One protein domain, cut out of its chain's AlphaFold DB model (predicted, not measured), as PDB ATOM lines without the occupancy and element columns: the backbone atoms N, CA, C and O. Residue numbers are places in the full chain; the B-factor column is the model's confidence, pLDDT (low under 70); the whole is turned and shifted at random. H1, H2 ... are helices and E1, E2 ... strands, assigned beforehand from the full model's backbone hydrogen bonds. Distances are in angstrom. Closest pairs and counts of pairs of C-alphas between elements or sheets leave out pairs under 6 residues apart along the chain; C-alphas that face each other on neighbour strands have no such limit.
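What this domain is: This is residues 20 to 90 of the 93 residues of an uncharacterized protein of Salmonella enterica (UniProt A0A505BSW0). A narrow antiparallel sheet, made of the long hairpin E1 and E2 with the short strand E3 at one edge, has one long helix, H1, crossing one of its faces. The first part of H1, residues 62 to 72, packs on the sheet, and residues 73 to 90 stick out as a free arm. The printed part has 71 residues with three named strands and one named helix, in the order E1, E2, E3, H1; the sheet order is E1, E2, E3, and the class is mixed, helices and strands. The whole is only just loose, close to extended, with a radius of gyration of the C-alphas of 16.3 A, and its flat outline spans 46 by 43 by 20 A.

Where its parts are: E1 takes residues 21 to 31 and is 32.4 A long from first to last C-alpha, beginning at C-alpha 21 at (-15.454, -117.260, 226.303). E2, residues 37 to 48, is 32.6 A long and begins at C-alpha 37 at (-16.433, -92.391, 244.015). E3, residues 54 to 58, is 13.0 A long. H1, residues 62 to 90, is 42.2 A long and ends at C-alpha 90 at (-15.915, -80.459, 208.481).

How they stand to each other: The three strands form a meander, each strand the antiparallel neighbour of the one before, with E1 and E3 as edge strands and E2 as the inner strand. E1 and E2 are a hairpin, with 165 degrees between their directions; N 24 and O 45 are 2.9 A apart and N 40 and O 28 are 2.8 A apart, within hydrogen-bond range. E2 and E3 are also a hairpin, at 163 degrees; N 55 and O 46 are within hydrogen-bond range at 2.8 A. H1 is on one face of the sheet, in two layers, a helix layer and a sheet layer, and its height over the sheet is 12.6 A. It lies over E1 and E2 and runs across the strands, at 85 degrees to E1 on the local plane. The closest C-alphas of E2 and H1 are those of Ile 42 and Ala 65, 5.4 A apart. The closest C-alphas of E3 and H1 are those of Phe 58 and Ala 65, 6.5 A apart. E1 and H1 are near each other, with 7 pairs of C-alphas within 10 A. In H1 every O i to N i+4 pair is within hydrogen-bond range.

The domain as a whole: The two C-alphas farthest apart are those of Thr 51 and Ser 90, at 46.6 A. Without residues 73 to 90, which stand free, the body has 53 residues and spans 45 by 20 by 16 A. The links E1 to E2, E2 to E3 and E3 to H1 are tight, and the printed part has no cut. The mean pLDDT of the printed part is 83.0, and residues 84 to 90 of the model are under 70.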
ATOM      1  N   SER A  20     -12.450-118.626 223.739       80.50
ATOM      2  CA  SER A  20     -13.705-119.400 223.627       80.50
ATOM      3  C   SER A  20     -14.818-118.907 224.563       80.50
ATOM      4  O   SER A  20     -15.959-119.357 224.477       80.50
ATOM      5  N   VAL A  21     -14.505-117.936 225.423       82.56
ATOM      6  CA  VAL A  21     -15.454-117.260 226.303       82.56
ATOM      7  C   VAL A  21     -15.264-115.754 226.188       82.56
ATOM      8  O   VAL A  21     -14.166-115.235 226.378       82.56
ATOM      9  N   THR A  22     -16.351-115.026 225.956       84.00
ATOM     10  CA  THR A  22     -16.369-113.562 226.030       84.00
ATOM     11  C   THR A  22     -16.978-113.109 227.349       84.00
ATOM     12  O   THR A  22     -18.075-113.528 227.715       84.00
ATOM     13  N   ARG A  23     -16.260-112.238 228.070       86.56
ATOM     14  CA  ARG A  23     -16.730-111.618 229.314       86.56
ATOM     15  C   ARG A  23     -16.885-110.120 229.112       86.56
ATOM     16  O   ARG A  23     -15.928-109.450 228.733       86.56
ATOM     17  N   VAL A  24     -18.074-109.599 229.386       85.50
ATOM     18  CA  VAL A  24     -18.365-108.163 229.350       85.50
ATOM     19  C   VAL A  24     -18.868-107.751 230.723       85.50
ATOM     20  O   VAL A  24     -19.894-108.252 231.170       85.50
ATOM     21  N   SER A  25     -18.155-106.833 231.372       86.44
ATOM     22  CA  SER A  25     -18.584-106.200 232.619       86.44
ATOM     23  C   SER A  25     -18.892-104.735 232.341       86.44
ATOM     24  O   SER A  25     -18.057-104.016 231.786       86.44
ATOM     25  N   ILE A  26     -20.099-104.296 232.684       86.38
ATOM     26  CA  ILE A  26     -20.519-102.901 232.573       86.38
ATOM     27  C   ILE A  26     -20.615-102.329 233.977       86.38
ATOM     28  O   ILE A  26     -21.491-102.697 234.760       86.38
ATOM     29  N   GLN A  27     -19.738-101.377 234.262       87.81
ATOM     30  CA  GLN A  27     -19.627-100.733 235.562       87.81
ATOM     31  C   GLN A  27     -19.822 -99.226 235.415       87.81
ATOM     32  O   GLN A  27     -19.576 -98.646 234.353       87.81
ATOM     33  N   CYS A  28     -20.272 -98.575 236.482       81.31
ATOM     34  CA  CYS A  28     -20.292 -97.122 236.567       81.31
ATOM     35  C   CYS A  28     -19.721 -96.647 237.898       81.31
ATOM     36  O   CYS A  28     -19.771 -97.350 238.902       81.31
ATOM     37  N   THR A  29     -19.203 -95.423 237.917       84.00
ATOM     38  CA  THR A  29     -18.811 -94.771 239.165       84.00
ATOM     39  C   THR A  29     -19.975 -93.926 239.668       84.00
ATOM     40  O   THR A  29     -20.392 -92.969 239.008       84.00
ATOM     41  N   ALA A  30     -20.503 -94.266 240.840       80.38
ATOM     42  CA  ALA A  30     -21.445 -93.433 241.577       80.38
ATOM     43  C   ALA A  30     -20.704 -92.641 242.661       80.38
ATOM     44  O   ALA A  30     -19.549 -92.922 242.966       80.38
ATOM     45  N   LYS A  31     -21.357 -91.631 243.239       86.81
ATOM     46  CA  LYS A  31     -20.872 -91.007 244.473       86.81
ATOM     47  C   LYS A  31     -21.651 -91.567 245.650       86.81
ATOM     48  O   LYS A  31     -22.876 -91.643 245.560       86.81
ATOM     49  N   ASP A  32     -20.953 -91.937 246.712       84.12
ATOM     50  CA  ASP A  32     -21.585 -92.270 247.983       84.12
ATOM     51  C   ASP A  32     -22.123 -91.011 248.691       84.12
ATOM     52  O   ASP A  32     -22.023 -89.883 248.191       84.12
ATOM     53  N   GLU A  33     -22.709 -91.208 249.871       87.75
ATOM     54  CA  GLU A  33     -23.241 -90.136 250.722       87.75
ATOM     55  C   GLU A  33     -22.184 -89.109 251.165       87.75
ATOM     56  O   GLU A  33     -22.519 -87.953 251.422       87.75
ATOM     57  N   ASN A  34     -20.908 -89.498 251.169       90.62
ATOM     58  CA  ASN A  34     -19.767 -88.654 251.520       90.62
ATOM     59  C   ASN A  34     -19.118 -88.001 250.285       90.62
ATOM     60  O   ASN A  34     -18.164 -87.230 250.400       90.62
ATOM     61  N   GLY A  35     -19.641 -88.276 249.086       87.44
ATOM     62  CA  GLY A  35     -19.145 -87.754 247.819       87.44
ATOM     63  C   GLY A  35     -17.953 -88.513 247.229       87.44
ATOM     64  O   GLY A  35     -17.440 -88.071 246.190       87.44
ATOM     65  N   ALA A  36     -17.533 -89.624 247.841       90.50
ATOM     66  CA  ALA A  36     -16.478 -90.498 247.342       90.50
ATOM     67  C   ALA A  36     -16.982 -91.332 246.157       90.50
ATOM     68  O   ALA A  36     -18.143 -91.735 246.107       90.50
ATOM     69  N   GLY A  37     -16.111 -91.560 245.172       87.19
ATOM     70  CA  GLY A  37     -16.433 -92.391 244.015       87.19
ATOM     71  C   GLY A  37     -16.469 -93.866 244.406       87.19
ATOM     72  O   GLY A  37     -15.459 -94.386 244.869       87.19
ATOM     73  N   ILE A  38     -17.601 -94.528 244.198       84.31
ATOM     74  CA  ILE A  38     -17.755 -95.974 244.361       84.31
ATOM     75  C   ILE A  38     -18.011 -96.616 243.004       84.31
ATOM     76  O   ILE A  38     -18.786 -96.097 242.196       84.31
ATOM     77  N   GLU A  39     -17.364 -97.747 242.746       85.94
ATOM     78  CA  GLU A  39     -17.654 -98.564 241.572       85.94
ATOM     79  C   GLU A  39     -18.915 -99.386 241.824       85.94
ATOM     80  O   GLU A  39     -19.036-100.109 242.812       85.94
ATOM     81  N   VAL A  40     -19.878 -99.247 240.923       82.38
ATOM     82  CA  VAL A  40     -21.134 -99.981 240.937       82.38
ATOM     83  C   VAL A  40     -21.159-100.846 239.694       82.38
ATOM     84  O   VAL A  40     -21.234-100.350 238.567       82.38
ATOM     85  N   ASN A  41     -21.111-102.157 239.907       86.88
ATOM     86  CA  ASN A  41     -21.320-103.104 238.831       86.88
ATOM     87  C   ASN A  41     -22.794-103.083 238.413       86.88
ATOM     88  O   ASN A  41     -23.689-103.215 239.251       86.88
ATOM     89  N   ILE A  42     -23.058-102.887 237.125       86.00
ATOM     90  CA  ILE A  42     -24.417-102.863 236.585       86.00
ATOM     91  C   ILE A  42     -24.776-104.247 236.041       86.00
ATOM     92  O   ILE A  42     -25.872-104.749 236.314       86.00
ATOM     93  N   LEU A  43     -23.870-104.849 235.268       91.62
ATOM     94  CA  LEU A  43     -24.126-106.066 234.509       91.62
ATOM     95  C   LEU A  43     -22.825-106.802 234.192       91.62
ATOM     96  O   LEU A  43     -21.944-106.218 233.567       91.62
ATOM     97  N   ASP A  44     -22.787-108.095 234.489       90.44
ATOM     98  CA  ASP A  44     -21.806-109.019 233.926       90.44
ATOM     99  C   ASP A  44     -22.485-109.982 232.951       90.44
ATOM    100  O   ASP A  44     -23.533-110.568 233.238       90.44
ATOM    101  N   LEU A  45     -21.863-110.143 231.788       90.38
ATOM    102  CA  LEU A  45     -22.241-111.076 230.738       90.38
ATOM    103  C   LEU A  45     -21.077-112.024 230.491       90.38
ATOM    104  O   LEU A  45     -19.950-111.588 230.250       90.38
ATOM    105  N   ILE A  46     -21.363-113.318 230.513       89.50
ATOM    106  CA  ILE A  46     -20.416-114.355 230.117       89.50
ATOM    107  C   ILE A  46     -21.076-115.150 229.002       89.50
ATOM    108  O   ILE A  46     -22.096-115.797 229.229       89.50
ATOM    109  N   GLN A  47     -20.499-115.078 227.810       87.31
ATOM    110  CA  GLN A  47     -20.917-115.865 226.662       87.31
ATOM    111  C   GLN A  47     -19.897-116.969 226.420       87.31
ATOM    112  O   GLN A  47     -18.711-116.688 226.237       87.31
ATOM    113  N   ASP A  48     -20.373-118.207 226.418       87.94
ATOM    114  CA  ASP A  48     -19.608-119.383 226.028       87.94
ATOM    115  C   ASP A  48     -19.866-119.671 224.540       87.94
ATOM    116  O   ASP A  48     -21.018-119.796 224.114       87.94
ATOM    117  N   HIS A  49     -18.808-119.708 223.728       84.44
ATOM    118  CA  HIS A  49     -18.938-119.829 222.269       84.44
ATOM    119  C   HIS A  49     -19.182-121.265 221.802       84.44
ATOM    120  O   HIS A  49     -19.704-121.456 220.706       84.44
ATOM    121  N   ASP A  50     -18.860-122.259 222.632       86.31
ATOM    122  CA  ASP A  50     -19.032-123.677 222.300       86.31
ATOM    123  C   ASP A  50     -20.477-124.135 222.537       86.31
ATOM    124  O   ASP A  50     -21.014-124.973 221.811       86.31
ATOM    125  N   THR A  51     -21.129-123.561 223.549       87.06
ATOM    126  CA  THR A  51     -22.504-123.900 223.950       87.06
ATOM    127  C   THR A  51     -23.543-122.863 223.526       87.06
ATOM    128  O   THR A  51     -24.741-123.133 223.613       87.06
ATOM    129  N   ALA A  52     -23.103-121.678 223.087       81.25
ATOM    130  CA  ALA A  52     -23.936-120.490 222.884       81.25
ATOM    131  C   ALA A  52     -24.724-120.052 224.140       81.25
ATOM    132  O   ALA A  52     -25.673-119.268 224.042       81.25
ATOM    133  N   GLU A  53     -24.345-120.537 225.328       87.50
ATOM    134  CA  GLU A  53     -24.958-120.133 226.590       87.50
ATOM    135  C   GLU A  53     -24.514-118.708 226.953       87.50
ATOM    136  O   GLU A  53     -23.328-118.369 226.904       87.50
ATOM    137  N   VAL A  54     -25.471-117.869 227.363       88.38
ATOM    138  CA  VAL A  54     -25.203-116.529 227.895       88.38
ATOM    139  C   VAL A  54     -25.639-116.477 229.351       88.38
ATOM    140  O   VAL A  54     -26.828-116.526 229.666       88.38
ATOM    141  N   LYS A  55     -24.665-116.337 230.247       91.12
ATOM    142  CA  LYS A  55     -24.892-116.123 231.675       91.12
ATOM    143  C   LYS A  55     -24.919-114.631 231.952       91.12
ATOM    144  O   LYS A  55     -24.024-113.899 231.537       91.12
ATOM    145  N   VAL A  56     -25.956-114.199 232.661       90.75
ATOM    146  CA  VAL A  56     -26.194-112.795 232.988       90.75
ATOM    147  C   VAL A  56     -26.263-112.642 234.498       90.75
ATOM    148  O   VAL A  56     -27.074-113.301 235.149       90.75
ATOM    149  N   GLN A  57     -25.449-111.749 235.051       92.00
ATOM    150  CA  GLN A  57     -25.484-111.388 236.461       92.00
ATOM    151  C   GLN A  57     -25.722-109.884 236.599       92.00
ATOM    152  O   GLN A  57     -24.973-109.064 236.077       92.00
ATOM    153  N   PHE A  58     -26.788-109.518 237.310       90.12
ATOM    154  CA  PHE A  58     -27.101-108.122 237.608       90.12
ATOM    155  C   PHE A  58     -26.473-107.726 238.944       90.12
ATOM    156  O   PHE A  58     -26.628-108.442 239.933       90.12
ATOM    157  N   GLY A  59     -25.806-106.571 238.996       85.75
ATOM    158  CA  GLY A  59     -25.237-106.042 240.246       85.75
ATOM    159  C   GLY A  59     -26.266-105.380 241.175       85.75
ATOM    160  O   GLY A  59     -25.959-105.037 242.312       85.75
ATOM    161  N   SER A  60     -27.507-105.222 240.708       84.25
ATOM    162  CA  SER A  60     -28.662-104.749 241.478       84.25
ATOM    163  C   SER A  60     -29.918-105.527 241.073       84.25
ATOM    164  O   SER A  60     -29.839-106.487 240.308       84.25
ATOM    165  N   SER A  61     -31.109-105.081 241.497       90.06
ATOM    166  CA  SER A  61     -32.347-105.620 240.917       90.06
ATOM    167  C   SER A  61     -32.317-105.502 239.376       90.06
ATOM    168  O   SER A  61     -31.855-104.470 238.864       90.06
ATOM    169  N   PRO A  62     -32.807-106.507 238.621       89.62
ATOM    170  CA  PRO A  62     -32.747-106.492 237.156       89.62
ATOM    171  C   PRO A  62     -33.377-105.240 236.535       89.62
ATOM    172  O   PRO A  62     -32.814-104.633 235.628       89.62
ATOM    173  N   VAL A  63     -34.516-104.792 237.071       90.81
ATOM    174  CA  VAL A  63     -35.227-103.596 236.588       90.81
ATOM    175  C   VAL A  63     -34.372-102.336 236.740       90.81
ATOM    176  O   VAL A  63     -34.294-101.520 235.821       90.81
ATOM    177  N   GLN A  64     -33.703-102.177 237.884       86.94
ATOM    178  CA  GLN A  64     -32.844-101.024 238.143       86.94
ATOM    179  C   GLN A  64     -31.593-101.043 237.260       86.94
ATOM    180  O   GLN A  64     -31.244-100.012 236.684       86.94
ATOM    181  N   ALA A  65     -30.959-102.208 237.101       86.69
ATOM    182  CA  ALA A  65     -29.789-102.369 236.244       86.69
ATOM    183  C   ALA A  65     -30.112-102.016 234.784       86.69
ATOM    184  O   ALA A  65     -29.422-101.199 234.174       86.69
ATOM    185  N   LEU A  66     -31.228-102.527 234.251       89.44
ATOM    186  CA  LEU A  66     -31.694-102.202 232.898       89.44
ATOM    187  C   LEU A  66     -32.001-100.707 232.727       89.44
ATOM    188  O   LEU A  66     -31.669-100.117 231.696       89.44
ATOM    189  N   ALA A  67     -32.595-100.062 233.736       88.00
ATOM    190  CA  ALA A  67     -32.840 -98.622 233.702       88.00
ATOM    191  C   ALA A  67     -31.533 -97.807 233.669       88.00
ATOM    192  O   ALA A  67     -31.463 -96.793 232.968       88.00
ATOM    193  N   MET A  68     -30.495 -98.242 234.393       85.38
ATOM    194  CA  MET A  68     -29.169 -97.616 234.352       85.38
ATOM    195  C   MET A  68     -28.497 -97.813 232.990       85.38
ATOM    196  O   MET A  68     -28.065 -96.827 232.391       85.38
ATOM    197  N   LEU A  69     -28.496 -99.039 232.455       87.00
ATOM    198  CA  LEU A  69     -27.953 -99.342 231.124       87.00
ATOM    199  C   LEU A  69     -28.611 -98.497 230.036       87.00
ATOM    200  O   LEU A  69     -27.919 -97.905 229.212       87.00
ATOM    201  N   ARG A  70     -29.941 -98.360 230.066       88.81
ATOM    202  CA  ARG A  70     -30.669 -97.542 229.091       88.81
ATOM    203  C   ARG A  70     -30.200 -96.088 229.093       88.81
ATOM    204  O   ARG A  70     -30.042 -95.500 228.030       88.81
ATOM    205  N   ARG A  71     -29.948 -95.506 230.270       85.25
ATOM    206  CA  ARG A  71     -29.440 -94.126 230.381       85.25
ATOM    207  C   ARG A  71     -28.041 -93.989 229.787       85.25
ATOM    208  O   ARG A  71     -27.786 -93.009 229.092       85.25
ATOM    209  N   VAL A  72     -27.167 -94.962 230.051       82.25
ATOM    210  CA  VAL A  72     -25.811 -95.001 229.485       82.25
ATOM    211  C   VAL A  72     -25.880 -95.106 227.962       82.25
ATOM    212  O   VAL A  72     -25.302 -94.267 227.279       82.25
ATOM    213  N   MET A  73     -26.667 -96.045 227.431       87.38
ATOM    214  CA  MET A  73     -26.840 -96.232 225.987       87.38
ATOM    215  C   MET A  73     -27.369 -94.974 225.296       87.38
ATOM    216  O   MET A  73     -26.769 -94.519 224.330       87.38
ATOM    217  N   THR A  74     -28.416 -94.336 225.829       87.50
ATOM    218  CA  THR A  74     -28.936 -93.078 225.267       87.50
ATOM    219  C   THR A  74     -27.883 -91.965 225.249       87.50
ATOM    220  O   THR A  74     -27.839 -91.159 224.318       87.50
ATOM    221  N   ALA A  75     -27.026 -91.886 226.270       84.00
ATOM    222  CA  ALA A  75     -25.959 -90.892 226.309       84.00
ATOM    223  C   ALA A  75     -24.857 -91.198 225.276       84.00
ATOM    224  O   ALA A  75     -24.414 -90.282 224.580       84.00
ATOM    225  N   LEU A  76     -24.468 -92.470 225.134       84.69
ATOM    226  CA  LEU A  76     -23.503 -92.933 224.132       84.69
ATOM    227  C   LEU A  76     -24.013 -92.704 222.703       84.69
ATOM    228  O   LEU A  76     -23.291 -92.136 221.889       84.69
ATOM    229  N   GLU A  77     -25.268 -93.054 222.411       86.94
ATOM    230  CA  GLU A  77     -25.910 -92.806 221.112       86.94
ATOM    231  C   GLU A  77     -25.896 -91.318 220.755       86.94
ATOM    232  O   GLU A  77     -25.551 -90.933 219.636       86.94
ATOM    233  N   LYS A  78     -26.229 -90.453 221.719       84.75
ATOM    234  CA  LYS A  78     -26.188 -89.004 221.516       84.75
ATOM    235  C   LYS A  78     -24.778 -88.514 221.181       84.75
ATOM    236  O   LYS A  78     -24.640 -87.647 220.319       84.75
ATOM    237  N   GLN A  79     -23.754 -89.052 221.841       81.06
ATOM    238  CA  GLN A  79     -22.361 -88.696 221.582       81.06
ATOM    239  C   GLN A  79     -21.896 -89.193 220.207       81.06
ATOM    240  O   GLN A  79     -21.350 -88.407 219.438       81.06
ATOM    241  N   ALA A  80     -22.166 -90.454 219.861       81.56
ATOM    242  CA  ALA A  80     -21.807 -91.025 218.562       81.56
ATOM    243  C   ALA A  80     -22.448 -90.242 217.403       81.56
ATOM    244  O   ALA A  80     -21.777 -89.878 216.437       81.56
ATOM    245  N   ASN A  81     -23.729 -89.888 217.538       83.19
ATOM    246  CA  ASN A  81     -24.431 -89.065 216.553       83.19
ATOM    247  C   ASN A  81     -23.876 -87.635 216.472       83.19
ATOM    248  O   ASN A  81     -23.843 -87.048 215.390       83.19
ATOM    249  N   ALA A  82     -23.428 -87.060 217.592       80.44
ATOM    250  CA  ALA A  82     -22.769 -85.758 217.575       80.44
ATOM    251  C   ALA A  82     -21.454 -85.805 216.781       80.44
ATOM    252  O   ALA A  82     -21.224 -84.901 215.982       80.44
ATOM    253  N   GLU A  83     -20.647 -86.864 216.933       71.75
ATOM    254  CA  GLU A  83     -19.397 -87.048 216.176       71.75
ATOM    255  C   GLU A  83     -19.623 -87.243 214.670       71.75
ATOM    256  O   GLU A  83     -18.867 -86.715 213.853       71.75
ATOM    257  N   LEU A  84     -20.674 -87.968 214.274       67.69
ATOM    258  CA  LEU A  84     -21.034 -88.113 212.858       67.69
ATOM    259  C   LEU A  84     -21.412 -86.763 212.232       67.69
ATOM    260  O   LEU A  84     -20.992 -86.462 211.114       67.69
ATOM    261  N   ASN A  85     -22.144 -85.926 212.968       58.72
ATOM    262  CA  ASN A  85     -22.580 -84.621 212.479       58.72
ATOM    263  C   ASN A  85     -21.428 -83.607 212.393       58.72
ATOM    264  O   ASN A  85     -21.335 -82.896 211.396       58.72
ATOM    265  N   THR A  86     -20.502 -83.554 213.358       56.53
ATOM    266  CA  THR A  86     -19.311 -82.682 213.250       56.53
ATOM    267  C   THR A  86     -18.388 -83.085 212.099       56.53
ATOM    268  O   THR A  86     -17.852 -82.213 211.412       56.53
ATOM    269  N   ASN A  87     -18.240 -84.386 211.830       52.56
ATOM    270  CA  ASN A  87     -17.465 -84.875 210.686       52.56
ATOM    271  C   ASN A  87     -18.124 -84.556 209.333       52.56
ATOM    272  O   ASN A  87     -17.419 -84.384 208.340       52.56
ATOM    273  N   HIS A  88     -19.456 -84.445 209.286       48.03
ATOM    274  CA  HIS A  88     -20.179 -84.053 208.074       48.03
ATOM    275  C   HIS A  88     -19.948 -82.574 207.726       48.03
ATOM    276  O   HIS A  88     -19.625 -82.252 206.587       48.03
ATOM    277  N   TYR A  89     -20.015 -81.679 208.719       46.22
ATOM    278  CA  TYR A  89     -19.777 -80.243 208.508       46.22
ATOM    279  C   TYR A  89     -18.309 -79.896 208.219       46.22
ATOM    280  O   TYR A  89     -18.048 -78.942 207.492       46.22
ATOM    281  N   SER A  90     -17.353 -80.684 208.723       49.22
ATOM    282  CA  SER A  90     -15.915 -80.459 208.481       49.22
ATOM    283  C   SER A  90     -15.442 -80.914 207.093       49.22
ATOM    284  O   SER A  90     -14.347 -80.560 206.680       49.22
TER     285      SER A  90